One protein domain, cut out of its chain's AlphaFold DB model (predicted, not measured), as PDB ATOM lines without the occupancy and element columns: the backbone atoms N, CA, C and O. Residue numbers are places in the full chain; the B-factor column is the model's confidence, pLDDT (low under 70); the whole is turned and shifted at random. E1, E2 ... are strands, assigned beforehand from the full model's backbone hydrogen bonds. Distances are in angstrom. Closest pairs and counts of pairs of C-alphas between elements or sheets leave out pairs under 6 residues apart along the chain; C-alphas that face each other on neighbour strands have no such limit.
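AT A GLANCE: This is residues 113 to 280 of the 280 residues of the protein "Porin" of Bradyrhizobium sp. Leo121 (UniProt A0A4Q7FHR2). With little regular structure, the domain is one long, twisted sheet, E1 to E6, with loops from residues 168 to 200 and 225 to 260 gathered mainly at one end; residues 130 to 135 of another loop stick out. The strands form a meander, each the antiparallel neighbour of the one before. The printed part has 168 residues, 59 in named strands, no named helix: all strand, loose, radius of gyration of the C-alphas 20.9 A, spans 73 by 34 by 23 A.

IN THESE COORDINATES: E6, residues 261 to 272, measures 37.8 A and ends at C-alpha 272 (28.592, 44.682, 18.440). E5 is residues 213 to 224, 35.9 A; E4 201 to 210; E3 160 to 167; E2 147 to 157. E1, 113 to 118, begins at C-alpha 113 (43.801, 27.457, 34.506).

HOW THE PARTS SIT: Edge strands E1 and E6 are apart. N-O pairs within hydrogen-bond range include 218-267, 2.8 A; 206-217, 2.9 A; 163-205, 2.9 A; 152-164, 2.8 A; 116-149, 3.0 A. E2 bends by 63 degrees at residue 150.

THE WHOLE: The farthest C-alphas, Gly 250 and Arg 280, are 77.5 A apart. The printed part has no cut. Links E1-E2, E3-E4 and E5-E6 are long. Residues 128 to 135, 139, 238 to 239 and 276 to 280 have pLDDT under 70.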
ATOM      1  N   PHE A 113      43.981  28.829  34.969       97.62
ATOM      2  CA  PHE A 113      43.801  27.457  34.506       97.62
ATOM      3  C   PHE A 113      42.351  26.980  34.609       97.62
ATOM      4  O   PHE A 113      41.632  27.336  35.545       97.62
ATOM      5  N   THR A 114      41.954  26.118  33.674       98.06
ATOM      6  CA  THR A 114      40.725  25.312  33.699       98.06
ATOM      7  C   THR A 114      41.093  23.848  33.475       98.06
ATOM      8  O   THR A 114      41.845  23.557  32.550       98.06
ATOM      9  N   PHE A 115      40.560  22.944  34.298       98.19
ATOM     10  CA  PHE A 115      40.743  21.496  34.175       98.19
ATOM     11  C   PHE A 115      39.390  20.789  34.218       98.19
ATOM     12  O   PHE A 115      38.623  21.001  35.162       98.19
ATOM     13  N   GLY A 116      39.125  19.916  33.249       97.56
ATOM     14  CA  GLY A 116      37.933  19.065  33.204       97.56
ATOM     15  C   GLY A 116      37.071  19.322  31.972       97.56
ATOM     16  O   GLY A 116      37.541  19.857  30.975       97.56
ATOM     17  N   GLN A 117      35.800  18.934  32.038       95.69
ATOM     18  CA  GLN A 117      34.860  19.102  30.935       95.69
ATOM     19  C   GLN A 117      34.368  20.551  30.896       95.69
ATOM     20  O   GLN A 117      33.530  20.951  31.712       95.69
ATOM     21  N   SER A 118      34.911  21.355  29.983       94.69
ATOM     22  CA  SER A 118      34.632  22.789  29.867       94.69
ATOM     23  C   SER A 118      34.486  23.234  28.407       94.69
ATOM     24  O   SER A 118      34.651  22.439  27.487       94.69
ATOM     25  N   ALA A 119      34.114  24.493  28.178       92.50
ATOM     26  CA  ALA A 119      34.094  25.071  26.833       92.50
ATOM     27  C   ALA A 119      35.502  25.017  26.224       92.50
ATOM     28  O   ALA A 119      36.455  25.325  26.935       92.50
ATOM     29  N   SER A 120      35.649  24.661  24.948       94.25
ATOM     30  CA  SER A 120      36.957  24.707  24.273       94.25
ATOM     31  C   SER A 120      37.468  26.144  24.130       94.25
ATOM     32  O   SER A 120      36.683  27.076  23.942       94.25
ATOM     33  N   ALA A 121      38.791  26.328  24.113       95.06
ATOM     34  CA  ALA A 121      39.390  27.598  23.707       95.06
ATOM     35  C   ALA A 121      39.079  27.928  22.236       95.06
ATOM     36  O   ALA A 121      39.084  29.100  21.861       95.06
ATOM     37  N   TYR A 122      38.798  26.923  21.405       94.44
ATOM     38  CA  TYR A 122      38.403  27.112  20.015       94.44
ATOM     39  C   TYR A 122      36.997  27.720  19.883       94.44
ATOM     40  O   TYR A 122      36.707  28.424  18.913       94.44
ATOM     41  N   SER A 123      36.138  27.511  20.882       91.12
ATOM     42  CA  SER A 123      34.735  27.905  20.852       91.12
ATOM     43  C   SER A 123      34.508  29.412  20.851       91.12
ATOM     44  O   SER A 123      35.183  30.184  21.539       91.12
ATOM     45  N   SER A 124      33.479  29.843  20.116       88.62
ATOM     46  CA  SER A 124      32.977  31.215  20.228       88.62
ATOM     47  C   SER A 124      32.384  31.470  21.629       88.62
ATOM     48  O   SER A 124      31.938  30.530  22.289       88.62
ATOM     49  N   PRO A 125      32.324  32.728  22.112       85.00
ATOM     50  CA  PRO A 125      31.821  33.029  23.459       85.00
ATOM     51  C   PRO A 125      30.371  32.587  23.715       85.00
ATOM     52  O   PRO A 125      29.972  32.408  24.864       85.00
ATOM     53  N   TRP A 126      29.584  32.441  22.651       79.69
ATOM     54  CA  TRP A 126      28.186  32.009  22.663       79.69
ATOM     55  C   TRP A 126      28.013  30.637  22.013       79.69
ATOM     56  O   TRP A 126      26.964  30.412  21.413       79.69
ATOM     57  N   GLN A 127      29.041  29.775  22.093       72.88
ATOM     58  CA  GLN A 127      29.021  28.379  21.629       72.88
ATOM     59  C   GLN A 127      27.601  27.789  21.664       72.88
ATOM     60  O   GLN A 127      26.873  27.963  22.652       72.88
ATOM     61  N   GLY A 128      27.192  27.217  20.531       64.56
ATOM     62  CA  GLY A 128      25.816  26.778  20.321       64.56
ATOM     63  C   GLY A 128      24.874  27.890  19.871       64.56
ATOM     64  O   GLY A 128      25.000  28.416  18.765       64.56
ATOM     65  N   PHE A 129      23.876  28.202  20.709       59.47
ATOM     66  CA  PHE A 129      22.667  28.949  20.332       59.47
ATOM     67  C   PHE A 129      22.594  30.335  20.974       59.47
ATOM     68  O   PHE A 129      21.982  30.489  22.040       59.47
ATOM     69  N   PRO A 130      23.116  31.393  20.331       52.34
ATOM     70  CA  PRO A 130      22.816  32.754  20.748       52.34
ATOM     71  C   PRO A 130      21.322  33.038  20.517       52.34
ATOM     72  O   PRO A 130      20.891  33.391  19.424       52.34
ATOM     73  N   GLY A 131      20.513  32.844  21.562       52.94
ATOM     74  CA  GLY A 131      19.088  33.189  21.569       52.94
ATOM     75  C   GLY A 131      18.164  32.254  20.780       52.94
ATOM     76  O   GLY A 131      17.006  32.614  20.582       52.94
ATOM     77  N   ASN A 132      18.627  31.073  20.353       58.16
ATOM     78  CA  ASN A 132      17.793  30.098  19.643       58.16
ATOM     79  C   ASN A 132      17.353  28.941  20.562       58.16
ATOM     80  O   ASN A 132      18.043  28.553  21.506       58.16
ATOM     81  N   ILE A 133      16.167  28.399  20.294       65.88
ATOM     82  CA  ILE A 133      15.621  27.211  20.956       65.88
ATOM     83  C   ILE A 133      15.986  25.906  20.229       65.88
ATOM     84  O   ILE A 133      15.776  24.843  20.817       65.88
ATOM     85  N   SER A 134      16.519  25.991  19.002       69.94
ATOM     86  CA  SER A 134      16.784  24.856  18.104       69.94
ATOM     87  C   SER A 134      18.250  24.701  17.696       69.94
ATOM     88  O   SER A 134      18.924  25.713  17.491       69.94
ATOM     89  N   ASP A 135      18.658  23.457  17.407       69.38
ATOM     90  CA  ASP A 135      20.067  23.093  17.171       69.38
ATOM     91  C   ASP A 135      20.505  23.078  15.705       69.38
ATOM     92  O   ASP A 135      21.602  22.652  15.357       69.38
ATOM     93  N   PHE A 136      19.627  23.549  14.827       75.19
ATOM     94  CA  PHE A 136      19.684  23.256  13.396       75.19
ATOM     95  C   PHE A 136      20.049  24.470  12.543       75.19
ATOM     96  O   PHE A 136      19.910  24.435  11.320       75.19
ATOM     97  N   LEU A 137      20.532  25.549  13.170       73.50
ATOM     98  CA  LEU A 137      21.206  26.601  12.424       73.50
ATOM     99  C   LEU A 137      22.520  26.027  11.885       73.50
ATOM    100  O   LEU A 137      23.385  25.610  12.649       73.50
ATOM    101  N   LEU A 138      22.647  25.985  10.561       71.00
ATOM    102  CA  LEU A 138      23.841  25.471   9.905       71.00
ATOM    103  C   LEU A 138      24.990  26.477  10.026       71.00
ATOM    104  O   LEU A 138      24.881  27.613   9.566       71.00
ATOM    105  N   GLY A 139      26.109  26.012  10.578       66.12
ATOM    106  CA  GLY A 139      27.356  26.765  10.669       66.12
ATOM    107  C   GLY A 139      27.697  27.216  12.088       66.12
ATOM    108  O   GLY A 139      26.828  27.450  12.922       66.12
ATOM    109  N   GLY A 140      28.998  27.353  12.339       70.75
ATOM    110  CA  GLY A 140      29.546  27.633  13.663       70.75
ATOM    111  C   GLY A 140      29.948  26.363  14.410       70.75
ATOM    112  O   GLY A 140      29.498  25.263  14.103       70.75
ATOM    113  N   GLN A 141      30.849  26.528  15.371       78.69
ATOM    114  CA  GLN A 141      31.296  25.443  16.233       78.69
ATOM    115  C   GLN A 141      30.313  25.246  17.389       78.69
ATOM    116  O   GLN A 141      29.805  26.222  17.952       78.69
ATOM    117  N   ASN A 142      30.053  23.986  17.729       74.75
ATOM    118  CA  ASN A 142      29.191  23.608  18.837       74.75
ATOM    119  C   ASN A 142      29.808  22.439  19.610       74.75
ATOM    120  O   ASN A 142      29.949  21.335  19.092       74.75
ATOM    121  N   ASN A 143      30.105  22.704  20.875       74.75
ATOM    122  CA  ASN A 143      30.447  21.740  21.910       74.75
ATOM    123  C   ASN A 143      29.690  22.106  23.199       74.75
ATOM    124  O   ASN A 143      30.270  22.164  24.280       74.75
ATOM    125  N   ASP A 144      28.384  22.364  23.104       73.62
ATOM    126  CA  ASP A 144      27.533  22.877  24.196       73.62
ATOM    127  C   ASP A 144      27.483  21.978  25.435       73.62
ATOM    128  O   ASP A 144      26.979  22.362  26.493       73.62
ATOM    129  N   THR A 145      27.999  20.759  25.310       84.06
ATOM    130  CA  THR A 145      28.168  19.820  26.411       84.06
ATOM    131  C   THR A 145      29.601  19.748  26.914       84.06
ATOM    132  O   THR A 145      29.922  18.783  27.590       84.06
ATOM    133  N   GLY A 146      30.461  20.700  26.571       89.94
ATOM    134  CA  GLY A 146      31.866  20.742  26.947       89.94
ATOM    135  C   GLY A 146      32.734  19.659  26.303       89.94
ATOM    136  O   GLY A 146      32.265  18.619  25.831       89.94
ATOM    137  N   VAL A 147      34.036  19.914  26.344       94.12
ATOM    138  CA  VAL A 147      35.112  19.001  25.955       94.12
ATOM    139  C   VAL A 147      35.982  18.770  27.184       94.12
ATOM    140  O   VAL A 147      36.197  19.694  27.970       94.12
ATOM    141  N   ASN A 148      36.467  17.544  27.387       96.06
ATOM    142  CA  ASN A 148      37.484  17.303  28.409       96.06
ATOM    143  C   ASN A 148      38.763  18.020  28.002       96.06
ATOM    144  O   ASN A 148      39.320  17.714  26.952       96.06
ATOM    145  N   ASN A 149      39.212  18.974  28.814       96.81
ATOM    146  CA  ASN A 149      40.339  19.801  28.441       96.81
ATOM    147  C   ASN A 149      41.125  20.384  29.609       96.81
ATOM    148  O   ASN A 149      40.722  20.360  30.779       96.81
ATOM    149  N   ILE A 150      42.293  20.904  29.241       98.38
ATOM    150  CA  ILE A 150      43.144  21.738  30.079       98.38
ATOM    151  C   ILE A 150      43.389  23.031  29.322       98.38
ATOM    152  O   ILE A 150      43.822  23.001  28.174       98.38
ATOM    153  N   GLN A 151      43.136  24.167  29.959       98.12
ATOM    154  CA  GLN A 151      43.310  25.477  29.334       98.12
ATOM    155  C   GLN A 151      43.983  26.448  30.287       98.12
ATOM    156  O   GLN A 151      43.759  26.381  31.494       98.12
ATOM    157  N   TYR A 152      44.742  27.389  29.736       98.38
ATOM    158  CA  TYR A 152      45.275  28.547  30.443       98.38
ATOM    159  C   TYR A 152      44.841  29.827  29.735       98.38
ATOM    160  O   TYR A 152      45.039  29.966  28.530       98.38
ATOM    161  N   THR A 153      44.266  30.760  30.490       98.19
ATOM    162  CA  THR A 153      43.867  32.086  30.004       98.19
ATOM    163  C   THR A 153      44.706  33.170  30.670       98.19
ATOM    164  O   THR A 153      44.706  33.291  31.895       98.19
ATOM    165  N   ALA A 154      45.376  33.979  29.854       98.31
ATOM    166  CA  ALA A 154      46.073  35.189  30.263       98.31
ATOM    167  C   ALA A 154      45.212  36.431  29.991       98.31
ATOM    168  O   ALA A 154      44.576  36.541  28.940       98.31
ATOM    169  N   ASP A 155      45.237  37.378  30.927       97.00
ATOM    170  CA  ASP A 155      44.669  38.718  30.774       97.00
ATOM    171  C   ASP A 155      45.811  39.704  30.487       97.00
ATOM    172  O   ASP A 155      46.774  39.792  31.253       97.00
ATOM    173  N   PHE A 156      45.721  40.409  29.361       97.81
ATOM    174  CA  PHE A 156      46.709  41.399  28.922       97.81
ATOM    175  C   PHE A 156      46.286  42.842  29.245       97.81
ATOM    176  O   PHE A 156      46.992  43.791  28.900       97.81
ATOM    177  N   GLY A 157      45.146  43.023  29.913       96.81
ATOM    178  CA  GLY A 157      44.536  44.310  30.212       96.81
ATOM    179  C   GLY A 157      43.705  44.868  29.056       96.81
ATOM    180  O   GLY A 157      43.703  44.364  27.933       96.81
ATOM    181  N   ASN A 158      42.968  45.947  29.338       95.19
ATOM    182  CA  ASN A 158      42.155  46.681  28.355       95.19
ATOM    183  C   ASN A 158      41.158  45.804  27.558       95.19
ATOM    184  O   ASN A 158      40.883  46.054  26.379       95.19
ATOM    185  N   GLY A 159      40.640  44.756  28.207       95.38
ATOM    186  CA  GLY A 159      39.700  43.819  27.602       95.38
ATOM    187  C   GLY A 159      40.335  42.787  26.669       95.38
ATOM    188  O   GLY A 159      39.604  42.108  25.956       95.38
ATOM    189  N   VAL A 160      41.666  42.669  26.633       98.19
ATOM    190  CA  VAL A 160      42.365  41.696  25.788       98.19
ATOM    191  C   VAL A 160      42.745  40.463  26.600       98.19
ATOM    192  O   VAL A 160      43.469  40.558  27.588       98.19
ATOM    193  N   THR A 161      42.304  39.289  26.153       98.38
ATOM    194  CA  THR A 161      42.656  37.995  26.755       98.38
ATOM    195  C   THR A 161      43.150  37.023  25.694       98.38
ATOM    196  O   THR A 161      42.714  37.082  24.543       98.38
ATOM    197  N   GLY A 162      44.018  36.096  26.084       98.25
ATOM    198  CA  GLY A 162      44.430  34.978  25.237       98.25
ATOM    199  C   GLY A 162      44.320  33.661  25.985       98.25
ATOM    200  O   GLY A 162      44.709  33.584  27.149       98.25
ATOM    201  N   THR A 163      43.816  32.634  25.312       98.44
ATOM    202  CA  THR A 163      43.687  31.286  25.867       98.44
ATOM    203  C   THR A 163      44.422  30.292  24.980       98.44
ATOM    204  O   THR A 163      44.317  30.363  23.758       98.44
ATOM    205  N   ILE A 164      45.132  29.345  25.590       98.44
ATOM    206  CA  ILE A 164      45.656  28.141  24.933       98.44
ATOM    207  C   ILE A 164      45.208  26.915  25.720       98.44
ATOM    208  O   ILE A 164      45.098  26.973  26.949       98.44
ATOM    209  N   GLY A 165      44.949  25.811  25.035       98.19
ATOM    210  CA  GLY A 165      44.530  24.579  25.674       98.19
ATOM    211  C   GLY A 165      44.776  23.328  24.858       98.19
ATOM    212  O   GLY A 165      45.201  23.382  23.704       98.19
ATOM    213  N   LEU A 166      44.501  22.213  25.522       98.19
ATOM    214  CA  LEU A 166      44.548  20.861  24.998       98.19
ATOM    215  C   LEU A 166      43.176  20.225  25.220       98.19
ATOM    216  O   LEU A 166      42.755  20.085  26.372       98.19
ATOM    217  N   ASP A 167      42.507  19.862  24.133       97.31
ATOM    218  CA  ASP A 167      41.175  19.260  24.121       97.31
ATOM    219  C   ASP A 167      41.249  17.750  23.823       97.31
ATOM    220  O   ASP A 167      42.131  17.278  23.103       97.31
ATOM    221  N   ASP A 168      40.309  16.979  24.377       96.25
ATOM    222  CA  ASP A 168      40.086  15.589  23.974       96.25
ATOM    223  C   ASP A 168      39.616  15.513  22.506       96.25
ATOM    224  O   ASP A 168      38.586  16.104  22.171       96.25
ATOM    225  N   PRO A 169      40.306  14.743  21.644       93.81
ATOM    226  CA  PRO A 169      40.083  14.765  20.199       93.81
ATOM    227  C   PRO A 169      39.081  13.698  19.723       93.81
ATOM    228  O   PRO A 169      39.010  13.392  18.530       93.81
ATOM    229  N   THR A 170      38.367  13.018  20.631       90.62
ATOM    230  CA  THR A 170      37.618  11.797  20.269       90.62
ATOM    231  C   THR A 170      36.155  12.033  19.934       90.62
ATOM    232  O   THR A 170      35.587  11.268  19.149       90.62
ATOM    233  N   VAL A 171      35.543  13.072  20.500       86.88
ATOM    234  CA  VAL A 171      34.091  13.294  20.405       86.88
ATOM    235  C   VAL A 171      33.741  14.506  19.548       86.88
ATOM    236  O   VAL A 171      32.852  14.406  18.706       86.88
ATOM    237  N   TRP A 172      34.420  15.634  19.756       88.50
ATOM    238  CA  TRP A 172      34.056  16.924  19.166       88.50
ATOM    239  C   TRP A 172      34.975  17.325  18.012       88.50
ATOM    240  O   TRP A 172      36.039  16.741  17.834       88.50
ATOM    241  N   ASP A 173      34.516  18.297  17.213       85.75
ATOM    242  CA  ASP A 173      35.293  19.002  16.180       85.75
ATOM    243  C   ASP A 173      36.022  18.101  15.156       85.75
ATOM    244  O   ASP A 173      37.031  18.476  14.560       85.75
ATOM    245  N   ARG A 174      35.443  16.926  14.876       87.06
ATOM    246  CA  ARG A 174      35.961  15.928  13.929       87.06
ATOM    247  C   ARG A 174      34.867  15.353  13.029       87.06
ATOM    248  O   ARG A 174      33.688  15.344  13.376       87.06
ATOM    249  N   THR A 175      35.275  14.803  11.890       88.00
ATOM    250  CA  THR A 175      34.420  14.030  10.969       88.00
ATOM    251  C   THR A 175      34.946  12.608  10.847       88.00
ATOM    252  O   THR A 175      36.109  12.383  11.140       88.00
ATOM    253  N   ALA A 176      34.135  11.651  10.397       89.12
ATOM    254  CA  ALA A 176      34.591  10.278  10.186       89.12
ATOM    255  C   ALA A 176      35.770  10.194   9.197       89.12
ATOM    256  O   ALA A 176      35.818  10.918   8.201       89.12
ATOM    257  N   VAL A 177      36.687   9.259   9.454       90.81
ATOM    258  CA  VAL A 177      37.721   8.846   8.498       90.81
ATOM    259  C   VAL A 177      37.206   7.614   7.773       90.81
ATOM    260  O   VAL A 177      36.841   6.630   8.410       90.81
ATOM    261  N   TYR A 178      37.166   7.653   6.443       89.25
ATOM    262  CA  TYR A 178      36.664   6.541   5.640       89.25
ATOM    263  C   TYR A 178      37.789   5.781   4.954       89.25
ATOM    264  O   TYR A 178      38.646   6.370   4.296       89.25
ATOM    265  N   ASN A 179      37.727   4.452   5.036       86.44
ATOM    266  CA  ASN A 179      38.528   3.588   4.183       86.44
ATOM    267  C   ASN A 179      37.791   3.373   2.850       86.44
ATOM    268  O   ASN A 179      36.839   2.596   2.768       86.44
ATOM    269  N   LEU A 180      38.239   4.072   1.803       85.06
ATOM    270  CA  LEU A 180      37.620   4.045   0.471       85.06
ATOM    271  C   LEU A 180      37.903   2.765  -0.334       85.06
ATOM    272  O   LEU A 180      37.405   2.627  -1.448       85.06
ATOM    273  N   SER A 181      38.675   1.816   0.208       80.50
ATOM    274  CA  SER A 181      38.767   0.467  -0.371       80.50
ATOM    275  C   SER A 181      37.510  -0.376  -0.111       80.50
ATOM    276  O   SER A 181      37.326  -1.422  -0.734       80.50
ATOM    277  N   LEU A 182      36.629   0.081   0.787       78.00
ATOM    278  CA  LEU A 182      35.358  -0.561   1.115       78.00
ATOM    279  C   LEU A 182      34.218   0.069   0.293       78.00
ATOM    280  O   LEU A 182      34.244   1.274   0.031       78.00
ATOM    281  N   PRO A 183      33.186  -0.703  -0.098       76.94
ATOM    282  CA  PRO A 183      32.029  -0.148  -0.788       76.94
ATOM    283  C   PRO A 183      31.292   0.851   0.114       76.94
ATOM    284  O   PRO A 183      31.023   0.572   1.283       76.94
ATOM    285  N   LEU A 184      30.935   2.008  -0.442       80.44
ATOM    286  CA  LEU A 184      30.067   2.973   0.230       80.44
ATOM    287  C   LEU A 184      28.607   2.504   0.168       80.44
ATOM    288  O   LEU A 184      28.177   1.888  -0.809       80.44
ATOM    289  N   ASN A 185      27.825   2.821   1.200       75.00
ATOM    290  CA  ASN A 185      26.384   2.576   1.186       75.00
ATOM    291  C   ASN A 185      25.635   3.606   0.306       75.00
ATOM    292  O   ASN A 185      26.225   4.539  -0.237       75.00
ATOM    293  N   ALA A 186      24.308   3.476   0.192       74.94
ATOM    294  CA  ALA A 186      23.472   4.382  -0.610       74.94
ATOM    295  C   ALA A 186      23.500   5.858  -0.149       74.94
ATOM    296  O   ALA A 186      23.116   6.743  -0.905       74.94
ATOM    297  N   THR A 187      23.977   6.127   1.071       75.19
ATOM    298  CA  THR A 187      24.203   7.478   1.614       75.19
ATOM    299  C   THR A 187      25.667   7.918   1.516       75.19
ATOM    300  O   THR A 187      26.068   8.854   2.199       75.19
ATOM    301  N   LEU A 188      26.474   7.235   0.695       80.25
ATOM    302  CA  LEU A 188      27.905   7.491   0.490       80.25
ATOM    303  C   LEU A 188      28.745   7.412   1.777       80.25
ATOM    304  O   LEU A 188      29.754   8.095   1.914       80.25
ATOM    305  N   ASN A 189      28.329   6.568   2.721       72.69
ATOM    306  CA  ASN A 189      28.953   6.411   4.032       72.69
ATOM    307  C   ASN A 189      29.519   4.987   4.209       72.69
ATOM    308  O   ASN A 189      29.035   4.033   3.594       72.69
ATOM    309  N   THR A 190      30.526   4.844   5.070       78.75
ATOM    310  CA  THR A 190      31.100   3.568   5.525       78.75
ATOM    311  C   THR A 190      31.493   3.665   7.007       78.75
ATOM    312  O   THR A 190      31.254   4.682   7.658       78.75
ATOM    313  N   GLY A 191      32.036   2.594   7.582       82.75
ATOM    314  CA  GLY A 191      32.491   2.589   8.972       82.75
ATOM    315  C   GLY A 191      33.584   3.627   9.244       82.75
ATOM    316  O   GLY A 191      34.374   3.959   8.360       82.75
ATOM    317  N   ASN A 192      33.630   4.129  10.480       89.19
ATOM    318  CA  ASN A 192      34.654   5.075  10.901       89.19
ATOM    319  C   ASN A 192      35.984   4.345  11.159       89.19
ATOM    320  O   ASN A 192      36.064   3.505  12.051       89.19
ATOM    321  N   ALA A 193      37.011   4.682  10.386       92.44
ATOM    322  CA  ALA A 193      38.308   4.016  10.343       92.44
ATOM    323  C   ALA A 193      39.417   4.784  11.085       92.44
ATOM    324  O   ALA A 193      40.590   4.627  10.756       92.44
ATOM    325  N   TYR A 194      39.085   5.628  12.067       94.00
ATOM    326  CA  TYR A 194      40.114   6.231  12.920       94.00
ATOM    327  C   TYR A 194      40.889   5.183  13.721       94.00
ATOM    328  O   TYR A 194      40.327   4.192  14.190       94.00
ATOM    329  N   ALA A 195      42.173   5.456  13.926       94.31
ATOM    330  CA  ALA A 195      43.002   4.773  14.908       94.31
ATOM    331  C   ALA A 195      42.718   5.262  16.342       94.31
ATOM    332  O   ALA A 195      41.826   6.078  16.593       94.31
ATOM    333  N   GLY A 196      43.518   4.767  17.290       92.94
ATOM    334  CA  GLY A 196      43.606   5.344  18.628       92.94
ATOM    335  C   GLY A 196      44.186   6.766  18.622       92.94
ATOM    336  O   GLY A 196      44.786   7.214  17.647       92.94
ATOM    337  N   VAL A 197      44.000   7.469  19.740       94.00
ATOM    338  CA  VAL A 197      44.493   8.838  19.946       94.00
ATOM    339  C   VAL A 197      45.970   8.831  20.324       94.00
ATOM    340  O   VAL A 197      46.359   8.117  21.246       94.00
ATOM    341  N   HIS A 198      46.773   9.668  19.665       94.00
ATOM    342  CA  HIS A 198      48.195   9.856  19.984       94.00
ATOM    343  C   HIS A 198      48.521  11.245  20.548       94.00
ATOM    344  O   HIS A 198      49.484  11.387  21.301       94.00
ATOM    345  N   ALA A 199      47.712  12.257  20.224       95.81
ATOM    346  CA  ALA A 199      47.873  13.630  20.682       95.81
ATOM    347  C   ALA A 199      46.504  14.269  20.970       95.81
ATOM    348  O   ALA A 199      45.532  13.911  20.304       95.81
ATOM    349  N   PRO A 200      46.407  15.190  21.947       96.69
ATOM    350  CA  PRO A 200      45.225  16.030  22.118       96.69
ATOM    351  C   PRO A 200      45.133  17.083  21.009       96.69
ATOM    352  O   PRO A 200      46.135  17.410  20.364       96.69
ATOM    353  N   ASP A 201      43.959  17.689  20.871       97.00
ATOM    354  CA  ASP A 201      43.784  18.835  19.985       97.00
ATOM    355  C   ASP A 201      44.368  20.089  20.627       97.00
ATOM    356  O   ASP A 201      44.070  20.417  21.778       97.00
ATOM    357  N   VAL A 202      45.208  20.810  19.883       98.12
ATOM    358  CA  VAL A 202      45.783  22.076  20.348       98.12
ATOM    359  C   VAL A 202      44.848  23.200  19.947       98.12
ATOM    360  O   VAL A 202      44.652  23.463  18.761       98.12
ATOM    361  N   VAL A 203      44.293  23.887  20.937       97.56
ATOM    362  CA  VAL A 203      43.290  24.933  20.732       97.56
ATOM    363  C   VAL A 203      43.743  26.255  21.326       97.56
ATOM    364  O   VAL A 203      44.470  26.301  22.319       97.56
ATOM    365  N   GLY A 204      43.297  27.361  20.742       97.69
ATOM    366  CA  GLY A 204      43.578  28.673  21.304       97.69
ATOM    367  C   GLY A 204      42.722  29.787  20.734       97.69
ATOM    368  O   GLY A 204      42.123  29.659  19.667       97.69
ATOM    369  N   ASN A 205      42.680  30.900  21.459       97.62
ATOM    370  CA  ASN A 205      42.027  32.120  21.016       97.62
ATOM    371  C   ASN A 205      42.731  33.383  21.513       97.62
ATOM    372  O   ASN A 205      43.462  33.374  22.504       97.62
ATOM    373  N   ILE A 206      42.449  34.479  20.813       98.19
ATOM    374  CA  ILE A 206      42.654  35.843  21.289       98.19
ATOM    375  C   ILE A 206      41.306  36.547  21.215       98.19
ATOM    376  O   ILE A 206      40.620  36.493  20.189       98.19
ATOM    377  N   ARG A 207      40.936  37.225  22.298       97.06
ATOM    378  CA  ARG A 207      39.683  37.963  22.431       97.06
ATOM    379  C   ARG A 207      39.959  39.402  22.838       97.06
ATOM    380  O   ARG A 207      40.773  39.656  23.718       97.06
ATOM    381  N   VAL A 208      39.229  40.319  22.217       97.56
ATOM    382  CA  VAL A 208      39.116  41.728  22.589       97.56
ATOM    383  C   VAL A 208      37.664  41.977  22.967       97.56
ATOM    384  O   VAL A 208      36.792  41.917  22.107       97.56
ATOM    385  N   ASP A 209      37.401  42.236  24.243       96.44
ATOM    386  CA  ASP A 209      36.088  42.607  24.765       96.44
ATOM    387  C   ASP A 209      36.131  44.032  25.329       96.44
ATOM    388  O   ASP A 209      36.722  44.304  26.374       96.44
ATOM    389  N   GLN A 210      35.510  44.960  24.610       94.69
ATOM    390  CA  GLN A 210      35.514  46.384  24.913       94.69
ATOM    391  C   GLN A 210      34.093  46.964  24.859       94.69
ATOM    392  O   GLN A 210      33.109  46.289  24.550       94.69
ATOM    393  N   ALA A 211      33.968  48.256  25.173       93.50
ATOM    394  CA  ALA A 211      32.674  48.941  25.231       93.50
ATOM    395  C   ALA A 211      31.903  48.924  23.895       93.50
ATOM    396  O   ALA A 211      30.672  48.921  23.903       93.50
ATOM    397  N   TRP A 212      32.615  48.902  22.762       92.50
ATOM    398  CA  TRP A 212      32.013  48.827  21.427       92.50
ATOM    399  C   TRP A 212      31.500  47.424  21.086       92.50
ATOM    400  O   TRP A 212      30.623  47.274  20.236       92.50
ATOM    401  N   GLY A 213      32.036  46.383  21.725       94.25
ATOM    402  CA  GLY A 213      31.781  45.016  21.310       94.25
ATOM    403  C   GLY A 213      32.885  44.037  21.672       94.25
ATOM    404  O   GLY A 213      33.838  44.364  22.376       94.25
ATOM    405  N   LEU A 214      32.715  42.820  21.175       94.31
ATOM    406  CA  LEU A 214      33.644  41.714  21.299       94.31
ATOM    407  C   LEU A 214      34.099  41.282  19.908       94.31
ATOM    408  O   LEU A 214      33.269  41.064  19.027       94.31
ATOM    409  N   PHE A 215      35.401  41.082  19.747       96.00
ATOM    410  CA  PHE A 215      35.977  40.330  18.639       96.00
ATOM    411  C   PHE A 215      36.856  39.206  19.183       96.00
ATOM    412  O   PHE A 215      37.640  39.415  20.106       96.00
ATOM    413  N   GLN A 216      36.729  38.013  18.618       96.12
ATOM    414  CA  GLN A 216      37.574  36.871  18.938       96.12
ATOM    415  C   GLN A 216      38.022  36.196  17.647       96.12
ATOM    416  O   GLN A 216      37.217  36.014  16.737       96.12
ATOM    417  N   ILE A 217      39.282  35.778  17.610       96.81
ATOM    418  CA  ILE A 217      39.792  34.805  16.647       96.81
ATOM    419  C   ILE A 217      40.261  33.573  17.413       96.81
ATOM    420  O   ILE A 217      40.880  33.697  18.472       96.81
ATOM    421  N   SER A 218      39.950  32.393  16.901       96.31
ATOM    422  CA  SER A 218      40.346  31.121  17.488       96.31
ATOM    423  C   SER A 218      40.835  30.144  16.430       96.31
ATOM    424  O   SER A 218      40.514  30.268  15.247       96.31
ATOM    425  N   ALA A 219      41.652  29.189  16.863       96.88
ATOM    426  CA  ALA A 219      42.209  28.141  16.025       96.88
ATOM    427  C   ALA A 219      42.254  26.805  16.774       96.88
ATOM    428  O   ALA A 219      42.377  26.781  18.002       96.88
ATOM    429  N   ALA A 220      42.177  25.719  16.015       96.38
ATOM    430  CA  ALA A 220      42.351  24.350  16.479       96.38
ATOM    431  C   ALA A 220      43.293  23.600  15.531       96.38
ATOM    432  O   ALA A 220      43.233  23.801  14.314       96.38
ATOM    433  N   ALA A 221      44.137  22.734  16.081       97.06
ATOM    434  CA  ALA A 221      44.947  21.773  15.346       97.06
ATOM    435  C   ALA A 221      44.617  20.361  15.841       97.06
ATOM    436  O   ALA A 221      44.588  20.134  17.049       97.06
ATOM    437  N   HIS A 222      44.394  19.442  14.904       96.12
ATOM    438  CA  HIS A 222      43.945  18.073  15.151       96.12
ATOM    439  C   HIS A 222      44.835  17.077  14.406       96.12
ATOM    440  O   HIS A 222      45.129  17.272  13.221       96.12
ATOM    441  N   GLU A 223      45.232  15.997  15.079       95.69
ATOM    442  CA  GLU A 223      45.921  14.876  14.441       95.69
ATOM    443  C   GLU A 223      44.903  13.860  13.915       95.69
ATOM    444  O   GLU A 223      44.169  13.219  14.667       95.69
ATOM    445  N   VAL A 224      44.892  13.669  12.600       94.38
ATOM    446  CA  VAL A 224      44.127  12.618  11.939       94.38
ATOM    447  C   VAL A 224      45.017  11.391  11.777       94.38
ATOM    448  O   VAL A 224      46.079  11.455  11.155       94.38
ATOM    449  N   ASN A 225      44.552  10.256  12.295       94.00
ATOM    450  CA  ASN A 225      45.206   8.963  12.131       94.00
ATOM    451  C   ASN A 225      44.184   7.875  11.763       94.00
ATOM    452  O   ASN A 225      43.137   7.755  12.405       94.00
ATOM    453  N   ALA A 226      44.492   7.074  10.744       94.44
ATOM    454  CA  ALA A 226      43.665   5.964  10.277       94.44
ATOM    455  C   ALA A 226      44.138   4.627  10.874       94.44
ATOM    456  O   ALA A 226      45.327   4.426  11.088       94.44
ATOM    457  N   SER A 227      43.213   3.703  11.139       94.44
ATOM    458  CA  SER A 227      43.491   2.468  11.883       94.44
ATOM    459  C   SER A 227      44.360   1.471  11.119       94.44
ATOM    460  O   SER A 227      45.462   1.178  11.563       94.44
ATOM    461  N   TYR A 228      43.872   0.933   9.999       94.12
ATOM    462  CA  TYR A 228      44.575  -0.058   9.178       94.12
ATOM    463  C   TYR A 228      44.180   0.054   7.703       94.12
ATOM    464  O   TYR A 228      43.077   0.501   7.369       94.12
ATOM    465  N   ASN A 229      45.058  -0.412   6.811       92.06
ATOM    466  CA  ASN A 229      44.792  -0.433   5.368       92.06
ATOM    467  C   ASN A 229      43.695  -1.444   4.993       92.06
ATOM    468  O   ASN A 229      42.871  -1.169   4.120       92.06
ATOM    469  N   VAL A 230      43.654  -2.593   5.676       91.31
ATOM    470  CA  VAL A 230      42.626  -3.629   5.503       91.31
ATOM    471  C   VAL A 230      41.710  -3.657   6.721       91.31
ATOM    472  O   VAL A 230      42.156  -3.902   7.840       91.31
ATOM    473  N   LEU A 231      40.413  -3.462   6.491       91.12
ATOM    474  CA  LEU A 231      39.339  -3.550   7.484       91.12
ATOM    475  C   LEU A 231      38.176  -4.362   6.895       91.12
ATOM    476  O   LEU A 231      38.140  -4.610   5.686       91.12
ATOM    477  N   ASN A 232      37.213  -4.793   7.712       87.44
ATOM    478  CA  ASN A 232      36.043  -5.486   7.170       87.44
ATOM    479  C   ASN A 232      35.185  -4.543   6.296       87.44
ATOM    480  O   ASN A 232      34.845  -3.424   6.676       87.44
ATOM    481  N   ALA A 233      34.793  -5.028   5.117       76.38
ATOM    482  CA  ALA A 233      33.977  -4.269   4.165       76.38
ATOM    483  C   ALA A 233      32.493  -4.201   4.534       76.38
ATOM    484  O   ALA A 233      31.809  -3.252   4.163       76.38
ATOM    485  N   LEU A 234      31.988  -5.205   5.252       74.12
ATOM    486  CA  LEU A 234      30.581  -5.313   5.615       74.12
ATOM    487  C   LEU A 234      30.447  -5.288   7.133       74.12
ATOM    488  O   LEU A 234      30.892  -6.208   7.823       74.12
ATOM    489  N   GLY A 235      29.823  -4.222   7.630       74.56
ATOM    490  CA  GLY A 235      29.295  -4.194   8.985       74.56
ATOM    491  C   GLY A 235      28.041  -5.056   9.092       74.56
ATOM    492  O   GLY A 235      27.316  -5.239   8.111       74.56
ATOM    493  N   ALA A 236      27.767  -5.569  10.287       75.19
ATOM    494  CA  ALA A 236      26.485  -6.189  10.576       75.19
ATOM    495  C   ALA A 236      25.339  -5.201  10.272       75.19
ATOM    496  O   ALA A 236      25.448  -4.021  10.627       75.19
ATOM    497  N   PRO A 237      24.245  -5.645   9.624       70.88
ATOM    498  CA  PRO A 237      23.053  -4.821   9.468       70.88
ATOM    499  C   PRO A 237      22.559  -4.279  10.815       70.88
ATOM    500  O   PRO A 237      22.728  -4.921  11.854       70.88
ATOM    501  N   ALA A 238      21.896  -3.121  10.800       66.12
ATOM    502  CA  ALA A 238      21.189  -2.636  11.980       66.12
ATOM    503  C   ALA A 238      20.203  -3.717  12.467       66.12
ATOM    504  O   ALA A 238      19.438  -4.267  11.680       66.12
ATOM    505  N   GLY A 239      20.263  -4.057  13.751       65.44
ATOM    506  CA  GLY A 239      19.493  -5.157  14.354       65.44
ATOM    507  C   GLY A 239      20.162  -6.542  14.332       65.44
ATOM    508  O   GLY A 239      19.575  -7.484  14.857       65.44
ATOM    509  N   ALA A 240      21.360  -6.698  13.751       70.00
ATOM    510  CA  ALA A 240      22.085  -7.973  13.699       70.00
ATOM    511  C   ALA A 240      23.337  -8.012  14.598       70.00
ATOM    512  O   ALA A 240      24.006  -7.004  14.830       70.00
ATOM    513  N   VAL A 241      23.695  -9.213  15.066       75.62
ATOM    514  CA  VAL A 241      24.947  -9.465  15.796       75.62
ATOM    515  C   VAL A 241      26.110  -9.558  14.807       75.62
ATOM    516  O   VAL A 241      26.089 -10.388  13.901       75.62
ATOM    517  N   GLY A 242      27.148  -8.745  15.001       75.62
ATOM    518  CA  GLY A 242      28.398  -8.842  14.250       75.62
ATOM    519  C   GLY A 242      29.273  -7.600  14.395       75.62
ATOM    520  O   GLY A 242      28.957  -6.687  15.157       75.62
ATOM    521  N   LEU A 243      30.399  -7.589  13.681       79.38
ATOM    522  CA  LEU A 243      31.339  -6.470  13.707       79.38
ATOM    523  C   LEU A 243      30.734  -5.238  13.010       79.38
ATOM    524  O   LEU A 243      30.073  -5.398  11.979       79.38
ATOM    525  N   PRO A 244      30.973  -4.013  13.512       77.81
ATOM    526  CA  PRO A 244      30.654  -2.804  12.760       77.81
ATOM    527  C   PRO A 244      31.485  -2.750  11.468       77.81
ATOM    528  O   PRO A 244      32.477  -3.464  11.326       77.81
ATOM    529  N   GLY A 245      31.078  -1.923  10.504       81.25
ATOM    530  CA  GLY A 245      31.918  -1.664   9.330       81.25
ATOM    531  C   GLY A 245      33.226  -0.991   9.750       81.25
ATOM    532  O   GLY A 245      33.237  -0.260  10.740       81.25
ATOM    533  N   ALA A 246      34.302  -1.215   8.993       87.88
ATOM    534  CA  ALA A 246      35.647  -0.721   9.304       87.88
ATOM    535  C   ALA A 246      36.259  -1.253  10.628       87.88
ATOM    536  O   ALA A 246      37.204  -0.678  11.160       87.88
ATOM    537  N   ALA A 247      35.756  -2.370  11.154       89.50
ATOM    538  CA  ALA A 247      36.375  -3.130  12.232       89.50
ATOM    539  C   ALA A 247      37.647  -3.874  11.769       89.50
ATOM    540  O   ALA A 247      37.737  -4.312  10.611       89.50
ATOM    541  N   PRO A 248      38.622  -4.076  12.677       90.62
ATOM    542  CA  PRO A 248      39.820  -4.843  12.376       90.62
ATOM    543  C   PRO A 248      39.503  -6.325  12.133       90.62
ATOM    544  O   PRO A 248      38.566  -6.904  12.682       90.62
ATOM    545  N   THR A 249      40.333  -6.947  11.305       89.81
ATOM    546  CA  THR A 249      40.338  -8.375  10.974       89.81
ATOM    547  C   THR A 249      41.712  -8.959  11.294       89.81
ATOM    548  O   THR A 249      42.662  -8.218  11.539       89.81
ATOM    549  N   GLY A 250      41.874 -10.282  11.213       90.00
ATOM    550  CA  GLY A 250      43.196 -10.904  11.371       90.00
ATOM    551  C   GLY A 250      44.249 -10.421  10.357       90.00
ATOM    552  O   GLY A 250      45.439 -10.539  10.617       90.00
ATOM    553  N   ALA A 251      43.832  -9.852   9.220       91.12
ATOM    554  CA  ALA A 251      44.736  -9.286   8.218       91.12
ATOM    555  C   ALA A 251      45.099  -7.810   8.475       91.12
ATOM    556  O   ALA A 251      45.984  -7.283   7.805       91.12
ATOM    557  N   SER A 252      44.427  -7.134   9.413       93.69
ATOM    558  CA  SER A 252      44.569  -5.688   9.612       93.69
ATOM    559  C   SER A 252      45.967  -5.303  10.083       93.69
ATOM    560  O   SER A 252      46.602  -4.470   9.443       93.69
ATOM    561  N   GLU A 253      46.498  -5.970  11.109       92.50
ATOM    562  CA  GLU A 253      47.856  -5.697  11.600       92.50
ATOM    563  C   GLU A 253      48.919  -5.933  10.517       92.50
ATOM    564  O   GLU A 253      49.828  -5.124  10.345       92.50
ATOM    565  N   LEU A 254      48.759  -6.999   9.725       94.31
ATOM    566  CA  LEU A 254      49.668  -7.337   8.625       94.31
ATOM    567  C   LEU A 254      49.607  -6.329   7.473       94.31
ATOM    568  O   LEU A 254      50.574  -6.190   6.727       94.31
ATOM    569  N   SER A 255      48.478  -5.641   7.309       93.38
ATOM    570  CA  SER A 255      48.293  -4.649   6.250       93.38
ATOM    571  C   SER A 255      48.987  -3.315   6.532       93.38
ATOM    572  O   SER A 255      49.066  -2.473   5.635       93.38
ATOM    573  N   GLY A 256      49.481  -3.110   7.758       94.00
ATOM    574  CA  GLY A 256      49.956  -1.811   8.222       94.00
ATOM    575  C   GLY A 256      48.833  -0.772   8.268       94.00
ATOM    576  O   GLY A 256      47.643  -1.103   8.252       94.00
ATOM    577  N   HIS A 257      49.213   0.498   8.311       93.81
ATOM    578  CA  HIS A 257      48.282   1.618   8.399       93.81
ATOM    579  C   HIS A 257      48.790   2.820   7.591       93.81
ATOM    580  O   HIS A 257      49.989   2.898   7.311       93.81
ATOM    581  N   PRO A 258      47.902   3.747   7.195       93.69
ATOM    582  CA  PRO A 258      48.310   5.042   6.660       93.69
ATOM    583  C   PRO A 258      49.117   5.857   7.680       93.69
ATOM    584  O   PRO A 258      49.013   5.635   8.888       93.69
ATOM    585  N   ASP A 259      49.895   6.822   7.195       94.62
ATOM    586  CA  ASP A 259      50.604   7.769   8.059       94.62
ATOM    587  C   ASP A 259      49.636   8.752   8.738       94.62
ATOM    588  O   ASP A 259      48.552   9.050   8.223       94.62
ATOM    589  N   THR A 260      50.047   9.292   9.887       95.06
ATOM    590  CA  THR A 260      49.297  10.344  10.583       95.06
ATOM    591  C   THR A 260      49.492  11.698   9.906       95.06
ATOM    592  O   THR A 260      50.485  11.949   9.220       95.06
ATOM    593  N   SER A 261      48.524  12.598  10.055       94.94
ATOM    594  CA  SER A 261      48.592  13.944   9.479       94.94
ATOM    595  C   SER A 261      47.927  14.971  10.379       94.94
ATOM    596  O   SER A 261      46.884  14.709  10.969       94.94
ATOM    597  N   TRP A 262      48.507  16.168  10.444       95.62
ATOM    598  CA  TRP A 262      47.935  17.290  11.182       95.62
ATOM    599  C   TRP A 262      47.084  18.168  10.266       95.62
ATOM    600  O   TRP A 262      47.529  18.598   9.201       95.62
ATOM    601  N   GLY A 263      45.860  18.443  10.703       94.44
ATOM    602  CA  GLY A 263      44.958  19.427  10.116       94.44
ATOM    603  C   GLY A 263      44.637  20.532  11.115       94.44
ATOM    604  O   GLY A 263      45.008  20.463  12.286       94.44
ATOM    605  N   GLY A 264      43.928  21.563  10.664       94.12
ATOM    606  CA  GLY A 264      43.479  22.622  11.557       94.12
ATOM    607  C   GLY A 264      42.342  23.452  10.992       94.12
ATOM    608  O   GLY A 264      42.025  23.385   9.802       94.12
ATOM    609  N   ALA A 265      41.732  24.238  11.869       93.56
ATOM    610  CA  ALA A 265      40.623  25.123  11.554       93.56
ATOM    611  C   ALA A 265      40.778  26.461  12.283       93.56
ATOM    612  O   ALA A 265      41.425  26.544  13.327       93.56
ATOM    613  N   VAL A 266      40.181  27.511  11.719       94.75
ATOM    614  CA  VAL A 266      40.143  28.854  12.306       94.75
ATOM    615  C   VAL A 266      38.724  29.396  12.293       94.75
ATOM    616  O   VAL A 266      37.949  29.129  11.374       94.75
ATOM    617  N   MET A 267      38.396  30.196  13.299       92.31
ATOM    618  CA  MET A 267      37.091  30.826  13.457       92.31
ATOM    619  C   MET A 267      37.263  32.269  13.923       92.31
ATOM    620  O   MET A 267      38.175  32.586  14.684       92.31
ATOM    621  N   ALA A 268      36.357  33.143  13.491       93.19
ATOM    622  CA  ALA A 268      36.211  34.481  14.041       93.19
ATOM    623  C   ALA A 268      34.787  34.694  14.565       93.19
ATOM    624  O   ALA A 268      33.817  34.205  13.983       93.19
ATOM    625  N   ALA A 269      34.665  35.449  15.650       90.81
ATOM    626  CA  ALA A 269      33.406  35.788  16.296       90.81
ATOM    627  C   ALA A 269      33.349  37.302  16.550       90.81
ATOM    628  O   ALA A 269      34.315  37.889  17.036       90.81
ATOM    629  N   LEU A 270      32.217  37.932  16.225       92.00
ATOM    630  CA  LEU A 270      31.981  39.367  16.395       92.00
ATOM    631  C   LEU A 270      30.628  39.605  17.071       92.00
ATOM    632  O   LEU A 270      29.604  39.102  16.614       92.00
ATOM    633  N   GLN A 271      30.625  40.423  18.119       90.62
ATOM    634  CA  GLN A 271      29.417  40.953  18.741       90.62
ATOM    635  C   GLN A 271      29.554  42.466  18.876       90.62
ATOM    636  O   GLN A 271      30.445  42.945  19.568       90.62
ATOM    637  N   ILE A 272      28.646  43.226  18.270       92.00
ATOM    638  CA  ILE A 272      28.592  44.682  18.440       92.00
ATOM    639  C   ILE A 272      27.646  45.000  19.601       92.00
ATOM    640  O   ILE A 272      26.537  44.467  19.676       92.00
ATOM    641  N   LYS A 273      28.103  45.849  20.522       90.56
ATOM    642  CA  LYS A 273      27.331  46.345  21.668       90.56
ATOM    643  C   LYS A 273      26.853  47.769  21.375       90.56
ATOM    644  O   LYS A 273      27.490  48.490  20.617       90.56
ATOM    645  N   ASN A 274      25.761  48.183  22.023       78.94
ATOM    646  CA  ASN A 274      25.254  49.561  21.995       78.94
ATOM    647  C   ASN A 274      24.981  50.096  20.579       78.94
ATOM    648  O   ASN A 274      25.579  51.080  20.141       78.94
ATOM    649  N   TYR A 275      24.057  49.455  19.862       72.12
ATOM    650  CA  TYR A 275      23.535  50.035  18.627       72.12
ATOM    651  C   TYR A 275      22.919  51.410  18.928       72.12
ATOM    652  O   TYR A 275      22.228  51.550  19.935       72.12
ATOM    653  N   PRO A 276      23.161  52.436  18.095       69.50
ATOM    654  CA  PRO A 276      22.517  53.723  18.287       69.50
ATOM    655  C   PRO A 276      21.003  53.565  18.105       69.50
ATOM    656  O   PRO A 276      20.529  53.301  16.998       69.50
ATOM    657  N   ASP A 277      20.248  53.742  19.189       67.12
ATOM    658  CA  ASP A 277      18.792  53.813  19.142       67.12
ATOM    659  C   ASP A 277      18.397  55.024  18.285       67.12
ATOM    660  O   ASP A 277      18.653  56.174  18.647       67.12
ATOM    661  N   ARG A 278      17.772  54.789  17.125       59.59
ATOM    662  CA  ARG A 278      17.264  55.854  16.235       59.59
ATOM    663  C   ARG A 278      15.996  56.540  16.773       59.59
ATOM    664  O   ARG A 278      15.108  56.875  15.996       59.59
ATOM    665  N   TYR A 279      15.900  56.755  18.079       59.22
ATOM    666  CA  TYR A 279      14.832  57.544  18.688       59.22
ATOM    667  C   TYR A 279      15.434  58.641  19.570       59.22
ATOM    668  O   TYR A 279      15.601  58.486  20.779       59.22
ATOM    669  N   ARG A 280      15.764  59.759  18.919       47.75
ATOM    670  CA  ARG A 280      15.789  61.110  19.484       47.75
ATOM    671  C   ARG A 280      15.164  62.059  18.478       47.75
ATOM    672  O   ARG A 280      15.426  61.855  17.271       47.75
TER     673      ARG A 280